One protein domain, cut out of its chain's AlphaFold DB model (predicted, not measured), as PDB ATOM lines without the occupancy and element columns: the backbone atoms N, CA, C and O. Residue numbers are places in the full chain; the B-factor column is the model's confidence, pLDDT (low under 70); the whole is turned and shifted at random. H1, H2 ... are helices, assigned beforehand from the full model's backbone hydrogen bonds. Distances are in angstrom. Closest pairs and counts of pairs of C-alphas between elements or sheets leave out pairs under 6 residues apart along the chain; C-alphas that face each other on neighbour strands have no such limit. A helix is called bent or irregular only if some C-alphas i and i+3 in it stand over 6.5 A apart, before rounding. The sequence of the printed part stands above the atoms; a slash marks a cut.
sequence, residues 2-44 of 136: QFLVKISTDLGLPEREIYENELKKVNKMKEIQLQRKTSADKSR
ATOM      1  N   GLN A   2      26.670  70.179  20.944       95.56
ATOM      2  CA  GLN A   2      26.711  69.832  19.500       95.56
ATOM      3  C   GLN A   2      27.829  68.837  19.138       95.56
ATOM      4  O   GLN A   2      27.586  67.865  18.436       95.56
ATOM      5  N   PHE A   3      29.027  69.040  19.693       97.25
ATOM      6  CA  PHE A   3      30.149  68.108  19.551       97.25
ATOM      7  C   PHE A   3      29.836  66.689  20.064       97.25
ATOM      8  O   PHE A   3      30.222  65.718  19.429       97.25
ATOM      9  N   LEU A   4      29.078  66.566  21.161       95.81
ATOM     10  CA  LEU A   4      28.666  65.268  21.710       95.81
ATOM     11  C   LEU A   4      27.663  64.572  20.788       95.81
ATOM     12  O   LEU A   4      27.832  63.399  20.502       95.81
ATOM     13  N   VAL A   5      26.686  65.306  20.241       96.75
ATOM     14  CA  VAL A   5      25.770  64.765  19.217       96.75
ATOM     15  C   VAL A   5      26.557  64.231  18.019       96.75
ATOM     16  O   VAL A   5      26.269  63.140  17.532       96.75
ATOM     17  N   LYS A   6      27.567  64.981  17.562       97.19
ATOM     18  CA  LYS A   6      28.402  64.595  16.422       97.19
ATOM     19  C   LYS A   6      29.192  63.314  16.704       97.19
ATOM     20  O   LYS A   6      29.059  62.365  15.942       97.19
ATOM     21  N   ILE A   7      29.914  63.248  17.823       97.31
ATOM     22  CA  ILE A   7      30.675  62.048  18.203       97.31
ATOM     23  C   ILE A   7      29.760  60.843  18.434       97.31
ATOM     24  O   ILE A   7      30.054  59.765  17.936       97.31
ATOM     25  N   SER A   8      28.633  61.002  19.132       95.88
ATOM     26  CA  SER A   8      27.697  59.892  19.352       95.88
ATOM     27  C   SER A   8      27.070  59.390  18.052       95.88
ATOM     28  O   SER A   8      26.800  58.201  17.932       95.88
ATOM     29  N   THR A   9      26.879  60.265  17.061       96.38
ATOM     30  CA  THR A   9      26.427  59.860  15.722       96.38
ATOM     31  C   THR A   9      27.514  59.089  14.980       96.38
ATOM     32  O   THR A   9      27.232  58.029  14.431       96.38
ATOM     33  N   ASP A  10      28.747  59.599  14.991       97.19
ATOM     34  CA  ASP A  10      29.876  58.992  14.282       97.19
ATOM     35  C   ASP A  10      30.251  57.617  14.879       97.19
ATOM     36  O   ASP A  10      30.692  56.729  14.156       97.19
ATOM     37  N   LEU A  11      30.025  57.422  16.184       96.75
ATOM     38  CA  LEU A  11      30.260  56.161  16.899       96.75
ATOM     39  C   LEU A  11      29.037  55.224  16.950       96.75
ATOM     40  O   LEU A  11      29.149  54.126  17.489       96.75
ATOM     41  N   GLY A  12      27.872  55.632  16.430       94.69
ATOM     42  CA  GLY A  12      26.645  54.819  16.472       94.69
ATOM     43  C   GLY A  12      26.106  54.564  17.887       94.69
ATOM     44  O   GLY A  12      25.474  53.540  18.136       94.69
ATOM     45  N   LEU A  13      26.380  55.477  18.816       94.94
ATOM     46  CA  LEU A  13      26.046  55.346  20.230       94.94
ATOM     47  C   LEU A  13      24.559  55.659  20.501       94.94
ATOM     48  O   LEU A  13      24.054  56.673  19.999       94.94
ATOM     49  N   PRO A  14      23.854  54.860  21.329       92.12
ATOM     50  CA  PRO A  14      22.441  55.089  21.650       92.12
ATOM     51  C   PRO A  14      22.209  56.401  22.418       92.12
ATOM     52  O   PRO A  14      21.136  56.997  22.342       92.12
ATOM     53  N   GLU A  15      23.231  56.928  23.102       93.31
ATOM     54  CA  GLU A  15      23.179  58.204  23.823       93.31
ATOM     55  C   GLU A  15      22.983  59.417  22.897       93.31
ATOM     56  O   GLU A  15      22.688  60.521  23.368       93.31
ATOM     57  N   ARG A  16      23.101  59.232  21.574       94.75
ATOM     58  CA  ARG A  16      22.826  60.270  20.574       94.75
ATOM     59  C   ARG A  16      21.481  60.956  20.819       94.75
ATOM     60  O   ARG A  16      21.421  62.187  20.806       94.75
ATOM     61  N   GLU A  17      20.419  60.189  21.062       93.81
ATOM     62  CA  GLU A  17      19.067  60.737  21.248       93.81
ATOM     63  C   GLU A  17      18.979  61.646  22.480       93.81
ATOM     64  O   GLU A  17      18.325  62.694  22.458       93.81
ATOM     65  N   ILE A  18      19.700  61.290  23.546       95.25
ATOM     66  CA  ILE A  18      19.777  62.074  24.781       95.25
ATOM     67  C   ILE A  18      20.418  63.432  24.484       95.25
ATOM     68  O   ILE A  18      19.871  64.479  24.844       95.25
ATOM     69  N   TYR A  19      21.548  63.439  23.772       96.19
ATOM     70  CA  TYR A  19      22.254  64.674  23.438       96.19
ATOM     71  C   TYR A  19      21.501  65.546  22.432       96.19
ATOM     72  O   TYR A  19      21.544  66.774  22.544       96.19
ATOM     73  N   GLU A  20      20.783  64.953  21.476       95.62
ATOM     74  CA  GLU A  20      19.909  65.699  20.566       95.62
ATOM     75  C   GLU A  20      18.768  66.389  21.321       95.62
ATOM     76  O   GLU A  20      18.470  67.562  21.074       95.62
ATOM     77  N   ASN A  21      18.149  65.694  22.276       96.19
ATOM     78  CA  ASN A  21      17.084  66.257  23.100       96.19
ATOM     79  C   ASN A  21      17.595  67.396  23.990       96.19
ATOM     80  O   ASN A  21      16.961  68.454  24.060       96.19
ATOM     81  N   GLU A  22      18.766  67.240  24.606       95.62
ATOM     82  CA  GLU A  22      19.411  68.320  25.357       95.62
ATOM     83  C   GLU A  22      19.782  69.509  24.460       95.62
ATOM     84  O   GLU A  22      19.549  70.663  24.827       95.62
ATOM     85  N   LEU A  23      20.266  69.268  23.237       95.81
ATOM     86  CA  LEU A  23      20.548  70.338  22.278       95.81
ATOM     87  C   LEU A  23      19.286  71.139  21.933       95.81
ATOM     88  O   LEU A  23      19.316  72.374  21.934       95.81
ATOM     89  N   LYS A  24      18.165  70.452  21.686       95.94
ATOM     90  CA  LYS A  24      16.861  71.085  21.429       95.94
ATOM     91  C   LYS A  24      16.407  71.928  22.626       95.94
ATOM     92  O   LYS A  24      15.993  73.074  22.435       95.94
ATOM     93  N   LYS A  25      16.531  71.413  23.856       95.69
ATOM     94  CA  LYS A  25      16.196  72.156  25.088       95.69
ATOM     95  C   LYS A  25      17.051  73.411  25.248       95.69
ATOM     96  O   LYS A  25      16.506  74.486  25.496       95.69
ATOM     97  N   VAL A  26      18.367  73.300  25.062       94.88
ATOM     98  CA  VAL A  26      19.299  74.434  25.168       94.88
ATOM     99  C   VAL A  26      18.974  75.511  24.135       94.88
ATOM    100  O   VAL A  26      18.914  76.687  24.489       94.88
ATOM    101  N   ASN A  27      18.716  75.134  22.881       93.50
ATOM    102  CA  ASN A  27      18.357  76.093  21.834       93.50
ATOM    103  C   ASN A  27      17.030  76.797  22.143       93.50
ATOM    104  O   ASN A  27      16.958  78.022  22.071       93.50
ATOM    105  N   LYS A  28      16.012  76.051  22.587       95.31
ATOM    106  CA  LYS A  28      14.730  76.627  23.013       95.31
ATOM    107  C   LYS A  28      14.893  77.581  24.200       95.31
ATOM    108  O   LYS A  28      14.285  78.646  24.228       95.31
ATOM    109  N   MET A  29      15.725  77.227  25.177       92.81
ATOM    110  CA  MET A  29      16.002  78.083  26.329       92.81
ATOM    111  C   MET A  29      16.732  79.370  25.922       92.81
ATOM    112  O   MET A  29      16.370  80.444  26.400       92.81
ATOM    113  N   LYS A  30      17.723  79.282  25.024       94.00
ATOM    114  CA  LYS A  30      18.417  80.455  24.470       94.00
ATOM    115  C   LYS A  30      17.454  81.382  23.729       94.00
ATOM    116  O   LYS A  30      17.501  82.587  23.956       94.00
ATOM    117  N   GLU A  31      16.554  80.823  22.926       91.31
ATOM    118  CA  GLU A  31      15.525  81.581  22.207       91.31
ATOM    119  C   GLU A  31      14.601  82.339  23.175       91.31
ATOM    120  O   GLU A  31      14.440  83.552  23.069       91.31
ATOM    121  N   ILE A  32      14.079  81.666  24.207       88.50
ATOM    122  CA  ILE A  32      13.241  82.311  25.236       88.50
ATOM    123  C   ILE A  32      14.011  83.421  25.965       88.50
ATOM    124  O   ILE A  32      13.462  84.492  26.235       88.50
ATOM    125  N   GLN A  33      15.282  83.192  26.305       90.25
ATOM    126  CA  GLN A  33      16.110  84.222  26.933       90.25
ATOM    127  C   GLN A  33      16.302  85.433  26.014       90.25
ATOM    128  O   GLN A  33      16.241  86.566  26.493       90.25
ATOM    129  N   LEU A  34      16.494  85.221  24.710       89.94
ATOM    130  CA  LEU A  34      16.622  86.302  23.735       89.94
ATOM    131  C   LEU A  34      15.312  87.084  23.580       89.94
ATOM    132  O   LEU A  34      15.333  88.313  23.577       89.94
ATOM    133  N   GLN A  35      14.163  86.409  23.544       87.69
ATOM    134  CA  GLN A  35      12.852  87.065  23.521       87.69
ATOM    135  C   GLN A  35      12.613  87.921  24.771       87.69
ATOM    136  O   GLN A  35      12.141  89.055  24.669       87.69
ATOM    137  N   ARG A  36      13.004  87.437  25.956       84.75
ATOM    138  CA  ARG A  36      12.928  88.224  27.203       84.75
ATOM    139  C   ARG A  36      13.821  89.463  27.152       84.75
ATOM    140  O   ARG A  36      13.386  90.538  27.547       84.75
ATOM    141  N   LYS A  37      15.048  89.333  26.642       79.19
ATOM    142  CA  LYS A  37      15.979  90.464  26.497       79.19
ATOM    143  C   LYS A  37      15.462  91.495  25.489       79.19
ATOM    144  O   LYS A  37      15.342  92.667  25.813       79.19
ATOM    145  N   THR A  38      15.056  91.051  24.302       72.75
ATOM    146  CA  THR A  38      14.575  91.944  23.234       72.75
ATOM    147  C   THR A  38      13.247  92.630  23.562       72.75
ATOM    148  O   THR A  38      13.050  93.779  23.175       72.75
ATOM    149  N   SER A  39      12.334  91.982  24.292       63.00
ATOM    150  CA  SER A  39      11.105  92.630  24.782       63.00
ATOM    151  C   SER A  39      11.376  93.633  25.909       63.00
ATOM    152  O   SER A  39      10.734  94.683  25.951       63.00
ATOM    153  N   ALA A  40      12.366  93.373  26.769       59.88
ATOM    154  CA  ALA A  40      12.816  94.331  27.777       59.88
ATOM    155  C   ALA A  40      13.544  95.546  27.169       59.88
ATOM    156  O   ALA A  40      13.386  96.661  27.663       59.88
ATOM    157  N   ASP A  41      14.302  95.369  26.085       57.69
ATOM    158  CA  ASP A  41      15.008  96.477  25.427       57.69
ATOM    159  C   ASP A  41      14.087  97.322  24.532       57.69
ATOM    160  O   ASP A  41      14.261  98.540  24.430       57.69
ATOM    161  N   LYS A  42      13.033  96.724  23.957       57.53
ATOM    162  CA  LYS A  42      11.995  97.467  23.218       57.53
ATOM    163  C   LYS A  42      11.253  98.477  24.100       57.53
ATOM    164  O   LYS A  42      10.917  99.548  23.609       57.53
ATOM    165  N   SER A  43      11.040  98.200  25.389       55.41
ATOM    166  CA  SER A  43      10.354  99.146  26.287       55.41
ATOM    167  C   SER A  43      11.230 100.333  26.714       55.41
ATOM    168  O   SER A  43      10.706 101.419  26.959       55.41
ATOM    169  N   ARG A  44      12.564 100.180  26.740       54.78
ATOM    170  CA  ARG A  44      13.502 101.257  27.116       54.78
ATOM    171  C   ARG A  44      13.784 102.252  25.990       54.78
ATOM    172  O   ARG A  44      14.053 103.417  26.271       54.78
TER     173      ARG A  44
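Overview. This is residues 2 to 44 of the 136 residues of the protein "Hypothetical protein" of Rotaria sordida (UniProt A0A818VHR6). Picture a lopsided helical hairpin: a short first helix, H1, folds back beside the beginning of one long helix, H2, which then sticks out alone with residues 24 to 44. The long helix makes the length of the whole, and the tight link between the two helices is the closed end of the hairpin. The printed part has 43 residues with two named helices, H1 then H2 along the chain, and no named strand; its class is all helix. It is extended, a rod with a radius of gyration of the C-alphas of 15.3 A and spans of 49 by 13 by 6 A.

Arrangement. Start at H1, residues 2 to 10, and go on through the tight link of 5 residues to H2, residues 16 to 44. The two form a helical hairpin, running opposite ways at a shallow tilt of 21 degrees. They touch, with 9 pairs of C-alphas within 8 A; look at the C-alphas of Ser 8 and Arg 16, the closest of the two helices, 5.0 A apart. H2 touches H1 with residues 16 to 23 alone, and residues 24 to 44 of H2 stand free. Along the backbone, every O i to N i+4 pair of H1 is within hydrogen-bond range, and in H2 23 of 25 are.

Along the chain. Find C-alpha 2 at (26.711, 69.832, 19.500); from there H1 runs 12.4 A to C-alpha 10. Next find C-alpha 16 at (22.826, 60.270, 20.574), where H2 begins; it runs 42.5 A to C-alpha 44 at (13.502, 101.257, 27.116). Neither helix is bent.

Size, cuts and confidence. The two C-alphas farthest apart are those of Gly 12, in the link, and Arg 44, at 49.4 A. The printed part has no cut. In the B-factor column the mean pLDDT of the printed part is 88.4, and residues 39 to 44 of the model are under 70.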